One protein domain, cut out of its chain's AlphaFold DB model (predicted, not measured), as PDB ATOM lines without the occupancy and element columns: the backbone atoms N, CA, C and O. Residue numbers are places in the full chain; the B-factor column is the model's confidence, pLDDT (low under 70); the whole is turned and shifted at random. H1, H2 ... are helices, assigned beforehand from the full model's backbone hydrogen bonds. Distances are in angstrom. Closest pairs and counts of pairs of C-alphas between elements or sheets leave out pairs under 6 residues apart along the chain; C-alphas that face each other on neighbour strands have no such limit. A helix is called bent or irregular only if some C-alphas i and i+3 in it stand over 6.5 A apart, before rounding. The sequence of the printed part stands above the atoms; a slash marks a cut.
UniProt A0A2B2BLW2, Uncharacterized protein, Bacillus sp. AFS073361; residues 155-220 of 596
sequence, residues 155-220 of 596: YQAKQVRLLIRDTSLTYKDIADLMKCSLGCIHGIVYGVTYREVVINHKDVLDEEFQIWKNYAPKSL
ATOM      1  N   TYR A 155     109.032  83.627  87.008       93.81
ATOM      2  CA  TYR A 155     109.919  82.742  87.745       93.81
ATOM      3  C   TYR A 155     109.187  81.956  88.839       93.81
ATOM      4  O   TYR A 155     109.231  80.729  88.864       93.81
ATOM      5  N   GLN A 156     108.438  82.637  89.707       93.62
ATOM      6  CA  GLN A 156     107.650  81.979  90.753       93.62
ATOM      7  C   GLN A 156     106.555  81.076  90.168       93.62
ATOM      8  O   GLN A 156     106.311  79.987  90.683       93.62
ATOM      9  N   ALA A 157     105.930  81.471  89.057       93.69
ATOM     10  CA  ALA A 157     104.989  80.625  88.330       93.69
ATOM     11  C   ALA A 157     105.669  79.361  87.770       93.69
ATOM     12  O   ALA A 157     105.072  78.280  87.781       93.69
ATOM     13  N   LYS A 158     106.934  79.464  87.337       95.56
ATOM     14  CA  LYS A 158     107.758  78.315  86.936       95.56
ATOM     15  C   LYS A 158     107.998  77.376  88.123       95.56
ATOM     16  O   LYS A 158     107.746  76.181  87.986       95.56
ATOM     17  N   GLN A 159     108.367  77.909  89.291       96.75
ATOM     18  CA  GLN A 159     108.530  77.121  90.524       96.75
ATOM     19  C   GLN A 159     107.227  76.428  90.943       96.75
ATOM     20  O   GLN A 159     107.243  75.242  91.255       96.75
ATOM     21  N   VAL A 160     106.070  77.094  90.840       94.88
ATOM     22  CA  VAL A 160     104.752  76.465  91.061       94.88
ATOM     23  C   VAL A 160     104.544  75.265  90.136       94.88
ATOM     24  O   VAL A 160     104.166  74.187  90.601       94.88
ATOM     25  N   ARG A 161     104.799  75.414  88.828       94.38
ATOM     26  CA  ARG A 161     104.654  74.307  87.868       94.38
ATOM     27  C   ARG A 161     105.601  73.151  88.194       94.38
ATOM     28  O   ARG A 161     105.189  71.996  88.093       94.38
ATOM     29  N   LEU A 162     106.829  73.447  88.619       94.44
ATOM     30  CA  LEU A 162     107.804  72.446  89.050       94.44
ATOM     31  C   LEU A 162     107.380  71.752  90.352       94.44
ATOM     32  O   LEU A 162     107.439  70.530  90.419       94.44
ATOM     33  N   LEU A 163     106.838  72.477  91.335       92.81
ATOM     34  CA  LEU A 163     106.305  71.905  92.577       92.81
ATOM     35  C   LEU A 163     105.150  70.944  92.278       92.81
ATOM     36  O   LEU A 163     105.114  69.836  92.808       92.81
ATOM     37  N   ILE A 164     104.244  71.313  91.368       90.00
ATOM     38  CA  ILE A 164     103.160  70.430  90.902       90.00
ATOM     39  C   ILE A 164     103.717  69.216  90.149       90.00
ATOM     40  O   ILE A 164     103.156  68.116  90.229       90.00
ATOM     41  N   ARG A 165     104.783  69.400  89.357       89.00
ATOM     42  CA  ARG A 165     105.415  68.332  88.574       89.00
ATOM     43  C   ARG A 165     106.163  67.340  89.457       89.00
ATOM     44  O   ARG A 165     106.028  66.155  89.186       89.00
ATOM     45  N   ASP A 166     106.865  67.802  90.486       86.44
ATOM     46  CA  ASP A 166     107.880  67.016  91.203       86.44
ATOM     47  C   ASP A 166     107.445  66.586  92.605       86.44
ATOM     48  O   ASP A 166     107.990  65.623  93.149       86.44
ATOM     49  N   THR A 167     106.427  67.238  93.171       81.69
ATOM     50  CA  THR A 167     105.934  66.947  94.522       81.69
ATOM     51  C   THR A 167     104.488  66.436  94.526       81.69
ATOM     52  O   THR A 167     103.748  66.523  93.541       81.69
ATOM     53  N   SER A 168     104.070  65.868  95.653       76.56
ATOM     54  CA  SER A 168     102.701  65.461  95.958       76.56
ATOM     55  C   SER A 168     101.933  66.521  96.758       76.56
ATOM     56  O   SER A 168     100.789  66.260  97.146       76.56
ATOM     57  N   LEU A 169     102.515  67.716  96.945       77.94
ATOM     58  CA  LEU A 169     101.876  68.845  97.619       77.94
ATOM     59  C   LEU A 169     100.521  69.178  96.986       77.94
ATOM     60  O   LEU A 169     100.315  69.089  95.769       77.94
ATOM     61  N   THR A 170      99.560  69.564  97.823       81.62
ATOM     62  CA  THR A 170      98.274  70.033  97.319       81.62
ATOM     63  C   THR A 170      98.404  71.450  96.763       81.62
ATOM     64  O   THR A 170      99.308  72.196  97.124       81.62
ATOM     65  N   TYR A 171      97.468  71.869  95.906       87.69
ATOM     66  CA  TYR A 171      97.451  73.251  95.409       87.69
ATOM     67  C   TYR A 171      97.333  74.278  96.535       87.69
ATOM     68  O   TYR A 171      97.817  75.391  96.386       87.69
ATOM     69  N   LYS A 172      96.716  73.897  97.660       81.19
ATOM     70  CA  LYS A 172      96.658  74.743  98.845       81.19
ATOM     71  C   LYS A 172      98.028  74.852  99.511       81.19
ATOM     72  O   LYS A 172      98.454  75.963  99.774       81.19
ATOM     73  N   ASP A 173      98.728  73.736  99.706       78.25
ATOM     74  CA  ASP A 173     100.065  73.757 100.317       78.25
ATOM     75  C   ASP A 173     101.049  74.551  99.452       78.25
ATOM     76  O   ASP A 173     101.840  75.327  99.970       78.25
ATOM     77  N   ILE A 174     100.954  74.414  98.125       89.75
ATOM     78  CA  ILE A 174     101.749  75.209  97.182       89.75
ATOM     79  C   ILE A 174     101.361  76.689  97.269       89.75
ATOM     80  O   ILE A 174     102.244  77.539  97.260       89.75
ATOM     81  N   ALA A 175     100.072  77.019  97.382       84.38
ATOM     82  CA  ALA A 175      99.628  78.402  97.562       84.38
ATOM     83  C   ALA A 175     100.180  79.012  98.861       84.38
ATOM     84  O   ALA A 175     100.720  80.115  98.838       84.38
ATOM     85  N   ASP A 176     100.108  78.272  99.969       76.62
ATOM     86  CA  ASP A 176     100.619  78.694 101.274       76.62
ATOM     87  C   ASP A 176     102.154  78.855 101.239       76.62
ATOM     88  O   ASP A 176     102.683  79.864 101.709       76.62
ATOM     89  N   LEU A 177     102.866  77.915 100.602       84.06
ATOM     90  CA  LEU A 177     104.320  77.944 100.407       84.06
ATOM     91  C   LEU A 177     104.764  79.148  99.566       84.06
ATOM     92  O   LEU A 177     105.692  79.863  99.938       84.06
ATOM     93  N   MET A 178     104.060  79.408  98.466       90.31
ATOM     94  CA  MET A 178     104.332  80.526  97.558       90.31
ATOM     95  C   MET A 178     103.740  81.852  98.050       90.31
ATOM     96  O   MET A 178     103.890  82.874  97.381       90.31
ATOM     97  N   LYS A 179     103.064  81.841  99.209       82.44
ATOM     98  CA  LYS A 179     102.366  82.987  99.806       82.44
ATOM     99  C   LYS A 179     101.418  83.671  98.815       82.44
ATOM    100  O   LYS A 179     101.308  84.897  98.786       82.44
ATOM    101  N   CYS A 180     100.726  82.876  98.005       80.19
ATOM    102  CA  CYS A 180      99.760  83.343  97.019       80.19
ATOM    103  C   CYS A 180      98.376  82.734  97.267       80.19
ATOM    104  O   CYS A 180      98.174  81.898  98.145       80.19
ATOM    105  N   SER A 181      97.381  83.162  96.494       77.88
ATOM    106  CA  SER A 181      96.043  82.590  96.594       77.88
ATOM    107  C   SER A 181      95.926  81.256  95.852       77.88
ATOM    108  O   SER A 181      96.666  80.962  94.908       77.88
ATOM    109  N   LEU A 182      94.922  80.460  96.229       77.62
ATOM    110  CA  LEU A 182      94.627  79.194  95.558       77.62
ATOM    111  C   LEU A 182      94.209  79.388  94.091       77.62
ATOM    112  O   LEU A 182      94.530  78.555  93.245       77.62
ATOM    113  N   GLY A 183      93.503  80.469  93.760       73.81
ATOM    114  CA  GLY A 183      93.133  80.737  92.377       73.81
ATOM    115  C   GLY A 183      94.300  81.246  91.525       73.81
ATOM    116  O   GLY A 183      94.308  80.955  90.332       73.81
ATOM    117  N   CYS A 184      95.356  81.831  92.115       80.88
ATOM    118  CA  CYS A 184      96.622  82.072  91.410       80.88
ATOM    119  C   CYS A 184      97.257  80.743  90.962       80.88
ATOM    120  O   CYS A 184      97.612  80.580  89.793       80.88
ATOM    121  N   ILE A 185      97.282  79.744  91.857       88.31
ATOM    122  CA  ILE A 185      97.728  78.384  91.517       88.31
ATOM    123  C   ILE A 185      96.848  77.776  90.420       88.31
ATOM    124  O   ILE A 185      97.374  77.238  89.447       88.31
ATOM    125  N   HIS A 186      95.520  77.892  90.515       81.94
ATOM    126  CA  HIS A 186      94.627  77.412  89.456       81.94
ATOM    127  C   HIS A 186      94.872  78.122  88.116       81.94
ATOM    128  O   HIS A 186      94.886  77.460  87.079       81.94
ATOM    129  N   GLY A 187      95.110  79.433  88.122       78.81
ATOM    130  CA  GLY A 187      95.424  80.206  86.923       78.81
ATOM    131  C   GLY A 187      96.671  79.688  86.206       78.81
ATOM    132  O   GLY A 187      96.641  79.536  84.984       78.81
ATOM    133  N   ILE A 188      97.719  79.336  86.961       87.62
ATOM    134  CA  ILE A 188      98.949  78.708  86.447       87.62
ATOM    135  C   ILE A 188      98.681  77.285  85.931       87.62
ATOM    136  O   ILE A 188      99.106  76.941  84.829       87.62
ATOM    137  N   VAL A 189      97.961  76.459  86.700       84.44
ATOM    138  CA  VAL A 189      97.664  75.051  86.360       84.44
ATOM    139  C   VAL A 189      96.873  74.935  85.062       84.44
ATOM    140  O   VAL A 189      97.222  74.144  84.192       84.44
ATOM    141  N   TYR A 190      95.799  75.713  84.933       78.50
ATOM    142  CA  TYR A 190      94.901  75.653  83.779       78.50
ATOM    143  C   TYR A 190      95.377  76.527  82.615       78.50
ATOM    144  O   TYR A 190      94.674  76.644  81.612       78.50
ATOM    145  N   GLY A 191      96.547  77.164  82.743       70.56
ATOM    146  CA  GLY A 191      97.085  78.067  81.734       70.56
ATOM    147  C   GLY A 191      96.117  79.203  81.412       70.56
ATOM    148  O   GLY A 191      95.959  79.566  80.255       70.56
ATOM    149  N   VAL A 192      95.402  79.738  82.401       70.31
ATOM    150  CA  VAL A 192      94.581  80.949  82.222       70.31
ATOM    151  C   VAL A 192      95.459  82.191  82.378       70.31
ATOM    152  O   VAL A 192      95.305  83.148  81.626       70.31
ATOM    153  N   THR A 193      96.427  82.130  83.293       67.06
ATOM    154  CA  THR A 193      97.485  83.122  83.519       67.06
ATOM    155  C   THR A 193      98.847  82.430  83.385       67.06
ATOM    156  O   THR A 193      98.950  81.252  83.727       67.06
ATOM    157  N   TYR A 194      99.892  83.129  82.927       79.56
ATOM    158  CA  TYR A 194     101.242  82.565  82.735       79.56
ATOM    159  C   TYR A 194     101.285  81.415  81.708       79.56
ATOM    160  O   TYR A 194     101.837  80.337  81.963       79.56
ATOM    161  N   ARG A 195     100.643  81.619  80.550       81.00
ATOM    162  CA  ARG A 195     100.607  80.639  79.442       81.00
ATOM    163  C   ARG A 195     101.985  80.441  78.824       81.00
ATOM    164  O   ARG A 195     102.337  79.333  78.442       81.00
ATOM    165  N   GLU A 196     102.739  81.524  78.764       86.56
ATOM    166  CA  GLU A 196     104.098  81.637  78.259       86.56
ATOM    167  C   GLU A 196     105.137  80.951  79.157       86.56
ATOM    168  O   GLU A 196     106.230  80.626  78.700       86.56
ATOM    169  N   VAL A 197     104.802  80.678  80.424       88.44
ATOM    170  CA  VAL A 197     105.691  79.965  81.345       88.44
ATOM    171  C   VAL A 197     105.602  78.465  81.078       88.44
ATOM    172  O   VAL A 197     104.741  77.758  81.610       88.44
ATOM    173  N   VAL A 198     106.515  77.972  80.248       90.69
ATOM    174  CA  VAL A 198     106.667  76.550  79.925       90.69
ATOM    175  C   VAL A 198     107.786  75.948  80.778       90.69
ATOM    176  O   VAL A 198     108.844  76.553  80.932       90.69
ATOM    177  N   ILE A 199     107.550  74.753  81.327       91.62
ATOM    178  CA  ILE A 199     108.585  73.945  81.989       91.62
ATOM    179  C   ILE A 199     108.950  72.743  81.115       91.62
ATOM    180  O   ILE A 199     108.078  72.134  80.497       91.62
ATOM    181  N   ASN A 200     110.228  72.385  81.077       94.00
ATOM    182  CA  ASN A 200     110.764  71.218  80.381       94.00
ATOM    183  C   ASN A 200     111.410  70.234  81.377       94.00
ATOM    184  O   ASN A 200     111.486  70.500  82.573       94.00
ATOM    185  N   HIS A 201     111.869  69.076  80.901       87.56
ATOM    186  CA  HIS A 201     112.420  68.013  81.754       87.56
ATOM    187  C   HIS A 201     113.751  68.364  82.443       87.56
ATOM    188  O   HIS A 201     114.090  67.726  83.434       87.56
ATOM    189  N   LYS A 202     114.498  69.354  81.937       94.06
ATOM    190  CA  LYS A 202     115.772  69.812  82.518       94.06
ATOM    191  C   LYS A 202     115.579  70.871  83.595       94.06
ATOM    192  O   LYS A 202     116.493  71.112  84.374       94.06
ATOM    193  N   ASP A 203     114.411  71.509  83.636       93.56
ATOM    194  CA  ASP A 203     114.104  72.487  84.670       93.56
ATOM    195  C   ASP A 203     114.030  71.802  86.036       93.56
ATOM    196  O   ASP A 203     113.351  70.783  86.195       93.56
ATOM    197  N   VAL A 204     114.703  72.388  87.021       93.69
ATOM    198  CA  VAL A 204     114.777  71.894  88.398       93.69
ATOM    199  C   VAL A 204     114.166  72.907  89.357       93.69
ATOM    200  O   VAL A 204     114.200  74.107  89.091       93.69
ATOM    201  N   LEU A 205     113.589  72.409  90.454       93.00
ATOM    202  CA  LEU A 205     113.180  73.248  91.579       93.00
ATOM    203  C   LEU A 205     114.385  73.997  92.144       93.00
ATOM    204  O   LEU A 205     115.487  73.442  92.195       93.00
ATOM    205  N   ASP A 206     114.147  75.207  92.629       92.69
ATOM    206  CA  ASP A 206     115.169  75.924  93.385       92.69
ATOM    207  C   ASP A 206     115.529  75.175  94.659       92.69
ATOM    208  O   ASP A 206     114.721  74.421  95.208       92.69
ATOM    209  N   GLU A 207     116.740  75.418  95.147       89.62
ATOM    210  CA  GLU A 207     117.289  74.778  96.340       89.62
ATOM    211  C   GLU A 207     116.343  74.885  97.548       89.62
ATOM    212  O   GLU A 207     116.097  73.885  98.226       89.62
ATOM    213  N   GLU A 208     115.698  76.043  97.741       86.50
ATOM    214  CA  GLU A 208     114.713  76.253  98.813       86.50
ATOM    215  C   GLU A 208     113.478  75.337  98.707       86.50
ATOM    216  O   GLU A 208     112.845  75.012  99.713       86.50
ATOM    217  N   PHE A 209     113.146  74.874  97.498       88.75
ATOM    218  CA  PHE A 209     112.003  74.004  97.232       88.75
ATOM    219  C   PHE A 209     112.377  72.528  97.061       88.75
ATOM    220  O   PHE A 209     111.502  71.664  97.177       88.75
ATOM    221  N   GLN A 210     113.656  72.204  96.845       84.81
ATOM    222  CA  GLN A 210     114.133  70.820  96.735       84.81
ATOM    223  C   GLN A 210     113.827  70.003  97.996       84.81
ATOM    224  O   GLN A 210     113.518  68.815  97.904       84.81
ATOM    225  N   ILE A 211     113.807  70.640  99.172       71.19
ATOM    226  CA  ILE A 211     113.440  69.980 100.431       71.19
ATOM    227  C   ILE A 211     112.038  69.342 100.362       71.19
ATOM    228  O   ILE A 211     111.830  68.225 100.838       71.19
ATOM    229  N   TRP A 212     111.088  69.982  99.675       77.12
ATOM    230  CA  TRP A 212     109.719  69.478  99.523       77.12
ATOM    231  C   TRP A 212     109.615  68.299  98.562       77.12
ATOM    232  O   TRP A 212     108.732  67.456  98.725       77.12
ATOM    233  N   LYS A 213     110.540  68.187  97.604       75.69
ATOM    234  CA  LYS A 213     110.663  66.999  96.753       75.69
ATOM    235  C   LYS A 213     111.034  65.764  97.574       75.69
ATOM    236  O   LYS A 213     110.558  64.682  97.258       75.69
ATOM    237  N   ASN A 214     111.800  65.930  98.651       68.38
ATOM    238  CA  ASN A 214     112.167  64.836  99.554       68.38
ATOM    239  C   ASN A 214     111.064  64.515 100.576       68.38
ATOM    240  O   ASN A 214     110.820  63.346 100.858       68.38
ATOM    241  N   TYR A 215     110.357  65.527 101.096       63.25
ATOM    242  CA  TYR A 215     109.248  65.321 102.044       63.25
ATOM    243  C   TYR A 215     107.967  64.789 101.394       63.25
ATOM    244  O   TYR A 215     107.214  64.040 102.013       63.25
ATOM    245  N   ALA A 216     107.697  65.195 100.156       64.00
ATOM    246  CA  ALA A 216     106.472  64.879  99.438       64.00
ATOM    247  C   ALA A 216     106.775  64.519  97.971       64.00
ATOM    248  O   ALA A 216     106.282  65.195  97.072       64.00
ATOM    249  N   PRO A 217     107.581  63.487  97.669       66.88
ATOM    250  CA  PRO A 217     107.920  63.151  96.289       66.88
ATOM    251  C   PRO A 217     106.688  62.698  95.500       66.88
ATOM    252  O   PRO A 217     105.901  61.866  95.955       66.88
ATOM    253  N   LYS A 218     106.515  63.191  94.267       65.31
ATOM    254  CA  LYS A 218     105.393  62.755  93.416       65.31
ATOM    255  C   LYS A 218     105.482  61.281  93.003       65.31
ATOM    256  O   LYS A 218     104.449  60.686  92.698       65.31
ATOM    257  N   SER A 219     106.674  60.681  93.064       53.66
ATOM    258  CA  SER A 219     106.890  59.236  92.887       53.66
ATOM    259  C   SER A 219     106.184  58.373  93.945       53.66
ATOM    260  O   SER A 219     106.010  57.179  93.729       53.66
ATOM    261  N   LEU A 220     105.643  58.961  95.024       52.62
ATOM    262  CA  LEU A 220     104.711  58.278  95.937       52.62
ATOM    263  C   LEU A 220     103.408  57.808  95.261       52.62
ATOM    264  O   LEU A 220     102.621  57.115  95.900       52.62
TER     265      LEU A 220
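This is residues 155 to 220 of the 596 residues of an uncharacterized protein of Bacillus sp. AFS073361 (UniProt A0A2B2BLW2). Four short helices make a small body: H2 and H3 pack on H1 at large angles, mostly crossed packing, while H4 runs nearly along H1 by its last residues. A long loop, residues 190 to 206, joins H3 to H4. The printed part has 66 residues, with H1, H2, H3, H4 in order and no named strand: all helix, compact, radius of gyration of the C-alphas 11.0 A, spans 29 by 25 by 20 A.

H1, residues 155 to 166, is the hub. With residues 160 to 164 alone it only just touches H2, residues 171 to 177: 3 pairs of C-alphas within 8 A, closest Val 160 and Ile 174, 6.9 A, a steep tilt of 53 degrees, opposite ways. With residues 157 to 161 alone it touches H3, residues 182 to 189, about perpendicular at 80 degrees; the closest C-alphas, of Ala 157 and Ile 188, are 6.6 A apart. H2 and H3 touch, closest C-alphas Ala 175 and Leu 182, 5.4 A. With residues 163 to 166 alone H1 only just touches H4, residues 207 to 215: 3 pairs of C-alphas within 8 A, closest Asp 166 and Lys 213, 6.2 A, a shallow tilt of 20 degrees, the same way. H4 is apart from H2 and H3. Every O i to N i+4 pair is within hydrogen-bond range in H1, H2 and H3; H4 has 2 of 5, and 5 of 6 O i to N i+3.

H1 begins at C-alpha 155 (109.919, 82.742, 87.745) and measures 16.2 A; H2 9.7 A, H3 10.5 A. H4, 13.7 A, ends at C-alpha 215 (109.248, 65.321, 102.044) and is only just irregular: C-alphas 208 and 211 are 6.6 A apart.

The farthest C-alphas, of Val 192 and Asn 214, are 29.5 A apart. The printed part has no cut; the link H3 to H4 is long. pLDDT is under 70 at residue 193 and residues 214 to 220.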